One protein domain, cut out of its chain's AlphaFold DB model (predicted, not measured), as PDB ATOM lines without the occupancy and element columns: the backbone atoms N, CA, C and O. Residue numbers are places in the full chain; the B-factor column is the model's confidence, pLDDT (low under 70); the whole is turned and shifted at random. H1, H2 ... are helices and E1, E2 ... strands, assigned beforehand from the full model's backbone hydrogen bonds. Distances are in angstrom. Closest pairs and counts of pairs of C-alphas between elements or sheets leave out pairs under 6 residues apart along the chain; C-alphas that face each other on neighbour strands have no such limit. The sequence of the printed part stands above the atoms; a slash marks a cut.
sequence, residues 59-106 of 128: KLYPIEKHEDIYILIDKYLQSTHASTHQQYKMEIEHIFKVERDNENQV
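What this domain is: This is residues 59 to 106 of the 128 residues of the protein "Hypothetical protein" of Rotaria sp. Silwood2 (UniProt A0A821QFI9). Look for a narrow ribbon of two antiparallel strands, E1 and E2, with helix H1 reaching out beyond one end of it and the short helix H2 at the other end. After H1 a long link, residues 81 to 94, swings out past the helix's far end and turns back to E2; its residues 82 to 88 stick out free. The printed part has 48 residues, with two named strands and two named helices in the order E1, H1, E2, H2, and its class is mixed, helices and strands. The whole is only just loose, close to extended, with a radius of gyration of the C-alphas of 14.0 A, and its outline is only just flat, spanning 39 by 27 by 15 A.

How they stand to each other: Begin with strand E1, residues 59 to 63, and set beside it strand E2, residues 95 to 100. They are antiparallel neighbours, with 157 degrees between their N-to-C directions. C-alphas 62 and 96 face each other at 4.5 A; N 59 and O 99 are within hydrogen-bond range at 2.8 A, as are N 97 and O 61 at 2.8 A. Next find helix H1, residues 68 to 80. Its closest C-alphas to E1 are those of Tyr 70 and Ile 63, 6.7 A apart. Tyr 70 also makes its closest pair with E2, its C-alpha 7.2 A from that of Ile 95. Last comes helix H2, residues 103 to 106, which is apart from both E1 and H1. In H1 every O i to N i+4 pair is within hydrogen-bond range; H2 is too short for such a pair, and its one O i to N i+3 pair is within range.

Where its parts are: Find C-alpha 59 at (212.771, 96.204, 165.167); from there E1 runs 12.7 A to C-alpha 63. H1 begins at C-alpha 68, (195.938, 106.673, 159.293), and reaches C-alpha 80 after 18.2 A. Pick up E2 at Ile 95 and go 15.8 A to Arg 100. H2 runs 5.3 A from Glu 103 to Val 106, whose C-alpha is at (207.056, 91.527, 180.331).

The domain as a whole: Compare Gln 87 with Gln 105: their C-alphas are the two farthest apart, at 40.8 A. The first and last printed C-alphas are 16.9 A apart. Going along the printed part you meet no cut. The link from H1 to E2, 14 residues, is long; those from E1 to H1 and from E2 to H2 are tight. In the B-factor column the mean pLDDT of the printed part is 94.4, and no printed residue is under 70.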
ATOM      1  N   LYS A  59     213.206  96.032 166.547       93.50
ATOM      2  CA  LYS A  59     212.771  96.204 165.167       93.50
ATOM      3  C   LYS A  59     212.080  97.557 165.015       93.50
ATOM      4  O   LYS A  59     211.169  97.901 165.768       93.50
ATOM      5  N   LEU A  60     212.529  98.317 164.023       94.88
ATOM      6  CA  LEU A  60     211.986  99.611 163.636       94.88
ATOM      7  C   LEU A  60     211.332  99.478 162.263       94.88
ATOM      8  O   LEU A  60     211.983  99.084 161.294       94.88
ATOM      9  N   TYR A  61     210.053  99.827 162.172       95.69
ATOM     10  CA  TYR A  61     209.310  99.822 160.913       95.69
ATOM     11  C   TYR A  61     208.918 101.254 160.552       95.69
ATOM     12  O   TYR A  61     208.234 101.894 161.356       95.69
ATOM     13  N   PRO A  62     209.341 101.784 159.392       96.94
ATOM     14  CA  PRO A  62     208.920 103.111 158.968       96.94
ATOM     15  C   PRO A  62     207.405 103.127 158.746       96.94
ATOM     16  O   PRO A  62     206.843 102.167 158.221       96.94
ATOM     17  N   ILE A  63     206.763 104.212 159.169       97.38
ATOM     18  CA  ILE A  63     205.344 104.472 158.929       97.38
ATOM     19  C   ILE A  63     205.235 105.527 157.836       97.38
ATOM     20  O   ILE A  63     205.816 106.613 157.944       97.38
ATOM     21  N   GLU A  64     204.458 105.225 156.802       96.75
ATOM     22  CA  GLU A  64     204.277 106.125 155.674       96.75
ATOM     23  C   GLU A  64     203.306 107.271 155.991       96.75
ATOM     24  O   GLU A  64     202.326 107.121 156.721       96.75
ATOM     25  N   LYS A  65     203.530 108.438 155.374       94.94
ATOM     26  CA  LYS A  65     202.758 109.667 155.660       94.94
ATOM     27  C   LYS A  65     201.259 109.569 155.359       94.94
ATOM     28  O   LYS A  65     200.476 110.366 155.868       94.94
ATOM     29  N   HIS A  66     200.875 108.644 154.483       94.56
ATOM     30  CA  HIS A  66     199.489 108.438 154.066       94.56
ATOM     31  C   HIS A  66     198.738 107.445 154.962       94.56
ATOM     32  O   HIS A  66     197.538 107.264 154.777       94.56
ATOM     33  N   GLU A  67     199.422 106.797 155.907       96.62
ATOM     34  CA  GLU A  67     198.782 105.882 156.843       96.62
ATOM     35  C   GLU A  67     197.972 106.641 157.898       96.62
ATOM     36  O   GLU A  67     198.400 107.670 158.429       96.62
ATOM     37  N   ASP A  68     196.822 106.083 158.280       97.06
ATOM     38  CA  ASP A  68     195.938 106.673 159.293       97.06
ATOM     39  C   ASP A  68     196.652 106.900 160.633       97.06
ATOM     40  O   ASP A  68     196.391 107.879 161.335       97.06
ATOM     41  N   ILE A  69     197.587 106.012 160.985       95.44
ATOM     42  CA  ILE A  69     198.367 106.122 162.219       95.44
ATOM     43  C   ILE A  69     199.324 107.321 162.185       95.44
ATOM     44  O   ILE A  69     199.489 107.983 163.209       95.44
ATOM     45  N   TYR A  70     199.894 107.657 161.021       97.19
ATOM     46  CA  TYR A  70     200.720 108.855 160.865       97.19
ATOM     47  C   TYR A  70     199.879 110.107 161.115       97.19
ATOM     48  O   TYR A  70     200.240 110.951 161.934       97.19
ATOM     49  N   ILE A  71     198.714 110.184 160.467       96.50
ATOM     50  CA  ILE A  71     197.774 111.305 160.605       96.50
ATOM     51  C   ILE A  71     197.307 111.443 162.062       96.50
ATOM     52  O   ILE A  71     197.200 112.556 162.584       96.50
ATOM     53  N   LEU A  72     197.054 110.323 162.749       96.69
ATOM     54  CA  LEU A  72     196.677 110.316 164.161       96.69
ATOM     55  C   LEU A  72     197.785 110.884 165.057       96.69
ATOM     56  O   LEU A  72     197.494 111.707 165.927       96.69
ATOM     57  N   ILE A  73     199.034 110.457 164.856       96.94
ATOM     58  CA  ILE A  73     200.182 110.914 165.652       96.94
ATOM     59  C   ILE A  73     200.470 112.395 165.384       96.94
ATOM     60  O   ILE A  73     200.680 113.140 166.340       96.94
ATOM     61  N   ASP A  74     200.411 112.844 164.127       96.25
ATOM     62  CA  ASP A  74     200.575 114.263 163.784       96.25
ATOM     63  C   ASP A  74     199.505 115.124 164.459       96.25
ATOM     64  O   ASP A  74     199.810 116.086 165.167       96.25
ATOM     65  N   LYS A  75     198.237 114.709 164.378       96.62
ATOM     66  CA  LYS A  75     197.155 115.382 165.103       96.62
ATOM     67  C   LYS A  75     197.403 115.398 166.612       96.62
ATOM     68  O   LYS A  75     197.138 116.413 167.264       96.62
ATOM     69  N   TYR A  76     197.891 114.300 167.184       97.12
ATOM     70  CA  TYR A  76     198.202 114.230 168.610       97.12
ATOM     71  C   TYR A  76     199.325 115.209 168.984       97.12
ATOM     72  O   TYR A  76     199.186 115.937 169.967       97.12
ATOM     73  N   LEU A  77     200.375 115.318 168.164       96.00
ATOM     74  CA  LEU A  77     201.478 116.263 168.357       96.00
ATOM     75  C   LEU A  77     200.983 117.713 168.324       96.00
ATOM     76  O   LEU A  77     201.224 118.472 169.263       96.00
ATOM     77  N   GLN A  78     200.245 118.086 167.276       95.12
ATOM     78  CA  GLN A  78     199.784 119.465 167.092       95.12
ATOM     79  C   GLN A  78     198.775 119.888 168.170       95.12
ATOM     80  O   GLN A  78     198.814 121.017 168.655       95.12
ATOM     81  N   SER A  79     197.884 118.979 168.583       95.88
ATOM     82  CA  SER A  79     196.854 119.272 169.594       95.88
ATOM     83  C   SER A  79     197.377 119.331 171.030       95.88
ATOM     84  O   SER A  79     196.748 119.968 171.875       95.88
ATOM     85  N   THR A  80     198.516 118.694 171.319       95.75
ATOM     86  CA  THR A  80     199.120 118.674 172.663       95.75
ATOM     87  C   THR A  80     200.289 119.642 172.827       95.75
ATOM     88  O   THR A  80     200.886 119.709 173.904       95.75
ATOM     89  N   HIS A  81     200.594 120.449 171.807       94.50
ATOM     90  CA  HIS A  81     201.593 121.503 171.921       94.50
ATOM     91  C   HIS A  81     201.110 122.615 172.865       94.50
ATOM     92  O   HIS A  81     200.135 123.320 172.590       94.50
ATOM     93  N   ALA A  82     201.786 122.766 174.006       93.88
ATOM     94  CA  ALA A  82     201.375 123.703 175.045       93.88
ATOM     95  C   ALA A  82     201.457 125.161 174.566       93.88
ATOM     96  O   ALA A  82     202.470 125.602 174.024       93.88
ATOM     97  N   SER A  83     200.420 125.946 174.864       93.38
ATOM     98  CA  SER A  83     200.340 127.364 174.489       93.38
ATOM     99  C   SER A  83     201.422 128.239 175.127       93.38
ATOM    100  O   SER A  83     201.656 129.343 174.646       93.38
ATOM    101  N   THR A  84     202.090 127.768 176.181       95.88
ATOM    102  CA  THR A  84     203.215 128.449 176.837       95.88
ATOM    103  C   THR A  84     204.565 128.178 176.168       95.88
ATOM    104  O   THR A  84     205.514 128.910 176.420       95.88
ATOM    105  N   HIS A  85     204.673 127.158 175.313       90.06
ATOM    106  CA  HIS A  85     205.923 126.737 174.673       90.06
ATOM    107  C   HIS A  85     206.037 127.266 173.231       90.06
ATOM    108  O   HIS A  85     206.309 126.516 172.305       90.06
ATOM    109  N   GLN A  86     205.839 128.570 173.020       92.19
ATOM    110  CA  GLN A  86     205.790 129.172 171.672       92.19
ATOM    111  C   GLN A  86     207.165 129.469 171.054       92.19
ATOM    112  O   GLN A  86     207.240 129.898 169.904       92.19
ATOM    113  N   GLN A  87     208.252 129.247 171.795       96.19
ATOM    114  CA  GLN A  87     209.617 129.475 171.306       96.19
ATOM    115  C   GLN A  87     210.022 128.558 170.140       96.19
ATOM    116  O   GLN A  87     211.005 128.845 169.464       96.19
ATOM    117  N   TYR A  88     209.292 127.463 169.898       93.44
ATOM    118  CA  TYR A  88     209.513 126.575 168.758       93.44
ATOM    119  C   TYR A  88     208.194 126.026 168.201       93.44
ATOM    120  O   TYR A  88     207.136 126.120 168.824       93.44
ATOM    121  N   LYS A  89     208.282 125.427 167.011       93.06
ATOM    122  CA  LYS A  89     207.250 124.565 166.424       93.06
ATOM    123  C   LYS A  89     207.849 123.188 166.164       93.06
ATOM    124  O   LYS A  89     209.058 123.080 165.972       93.06
ATOM    125  N   MET A  90     207.009 122.160 166.184       93.75
ATOM    126  CA  MET A  90     207.414 120.783 165.911       93.75
ATOM    127  C   MET A  90     206.751 120.298 164.625       93.75
ATOM    128  O   MET A  90     205.548 120.487 164.434       93.75
ATOM    129  N   GLU A  91     207.545 119.656 163.777       94.06
ATOM    130  CA  GLU A  91     207.110 119.007 162.543       94.06
ATOM    131  C   GLU A  91     207.642 117.574 162.539       94.06
ATOM    132  O   GLU A  91     208.770 117.319 162.965       94.06
ATOM    133  N   ILE A  92     206.814 116.630 162.092       95.62
ATOM    134  CA  ILE A  92     207.195 115.221 162.028       95.62
ATOM    135  C   ILE A  92     207.953 114.963 160.729       95.62
ATOM    136  O   ILE A  92     207.375 114.985 159.642       95.62
ATOM    137  N   GLU A  93     209.238 114.638 160.847       95.75
ATOM    138  CA  GLU A  93     210.045 114.204 159.706       95.75
ATOM    139  C   GLU A  93     209.790 112.724 159.379       95.75
ATOM    140  O   GLU A  93     209.367 112.389 158.269       95.75
ATOM    141  N   HIS A  94     209.943 111.854 160.384       94.75
ATOM    142  CA  HIS A  94     209.760 110.407 160.278       94.75
ATOM    143  C   HIS A  94     209.048 109.838 161.507       94.75
ATOM    144  O   HIS A  94     209.214 110.337 162.621       94.75
ATOM    145  N   ILE A  95     208.287 108.761 161.305       96.44
ATOM    146  CA  ILE A  95     207.710 107.951 162.380       96.44
ATOM    147  C   ILE A  95     208.165 106.514 162.180       96.44
ATOM    148  O   ILE A  95     208.105 105.982 161.072       96.44
ATOM    149  N   PHE A  96     208.580 105.884 163.274       96.00
ATOM    150  CA  PHE A  96     208.920 104.473 163.302       96.00
ATOM    151  C   PHE A  96     208.037 103.767 164.323       96.00
ATOM    152  O   PHE A  96     207.950 104.186 165.479       96.00
ATOM    153  N   LYS A  97     207.393 102.676 163.909       95.19
ATOM    154  CA  LYS A  97     206.844 101.699 164.844       95.19
ATOM    155  C   LYS A  97     208.018 100.954 165.471       95.19
ATOM    156  O   LYS A  97     208.860 100.414 164.757       95.19
ATOM    157  N   VAL A  98     208.033 100.916 166.796       93.94
ATOM    158  CA  VAL A  98     209.076 100.276 167.597       93.94
ATOM    159  C   VAL A  98     208.543  98.949 168.127       93.94
ATOM    160  O   VAL A  98     207.453  98.904 168.695       93.94
ATOM    161  N   GLU A  99     209.299  97.873 167.940       93.25
ATOM    162  CA  GLU A  99     209.010  96.555 168.503       93.25
ATOM    163  C   GLU A  99     210.268  96.007 169.169       93.25
ATOM    164  O   GLU A  99     211.260  95.697 168.512       93.25
ATOM    165  N   ARG A 100     210.252  95.933 170.497       91.12
ATOM    166  CA  ARG A 100     211.398  95.479 171.282       91.12
ATOM    167  C   ARG A 100     211.294  94.009 171.626       91.12
ATOM    168  O   ARG A 100     210.227  93.527 172.019       91.12
ATOM    169  N   ASP A 101     212.434  93.333 171.607       88.62
ATOM    170  CA  ASP A 101     212.506  91.942 172.024       88.62
ATOM    171  C   ASP A 101     212.046  91.787 173.485       88.62
ATOM    172  O   ASP A 101     212.516  92.467 174.397       88.62
ATOM    173  N   ASN A 102     211.120  90.853 173.712       87.56
ATOM    174  CA  ASN A 102     210.550  90.481 175.016       87.56
ATOM    175  C   ASN A 102     209.687  91.541 175.732       87.56
ATOM    176  O   ASN A 102     209.104  91.219 176.768       87.56
ATOM    177  N   GLU A 103     209.509  92.754 175.201       89.56
ATOM    178  CA  GLU A 103     208.677  93.779 175.860       89.56
ATOM    179  C   GLU A 103     207.221  93.320 176.005       89.56
ATOM    180  O   GLU A 103     206.656  93.381 177.095       89.56
ATOM    181  N   ASN A 104     206.650  92.730 174.949       86.38
ATOM    182  CA  ASN A 104     205.293  92.173 174.972       86.38
ATOM    183  C   ASN A 104     205.102  91.059 176.017       86.38
ATOM    184  O   ASN A 104     203.989  90.846 176.487       86.38
ATOM    185  N   GLN A 105     206.170  90.340 176.375       89.81
ATOM    186  CA  GLN A 105     206.112  89.256 177.364       89.81
ATOM    187  C   GLN A 105     206.157  89.794 178.799       89.81
ATOM    188  O   GLN A 105     205.571  89.203 179.704       89.81
ATOM    189  N   VAL A 106     206.869  90.904 179.012       91.06
ATOM    190  CA  VAL A 106     207.056  91.527 180.331       91.06
ATOM    191  C   VAL A 106     205.973  92.575 180.619       91.06
ATOM    192  O   VAL A 106     205.721  92.894 181.784       91.06
TER     193      VAL A 106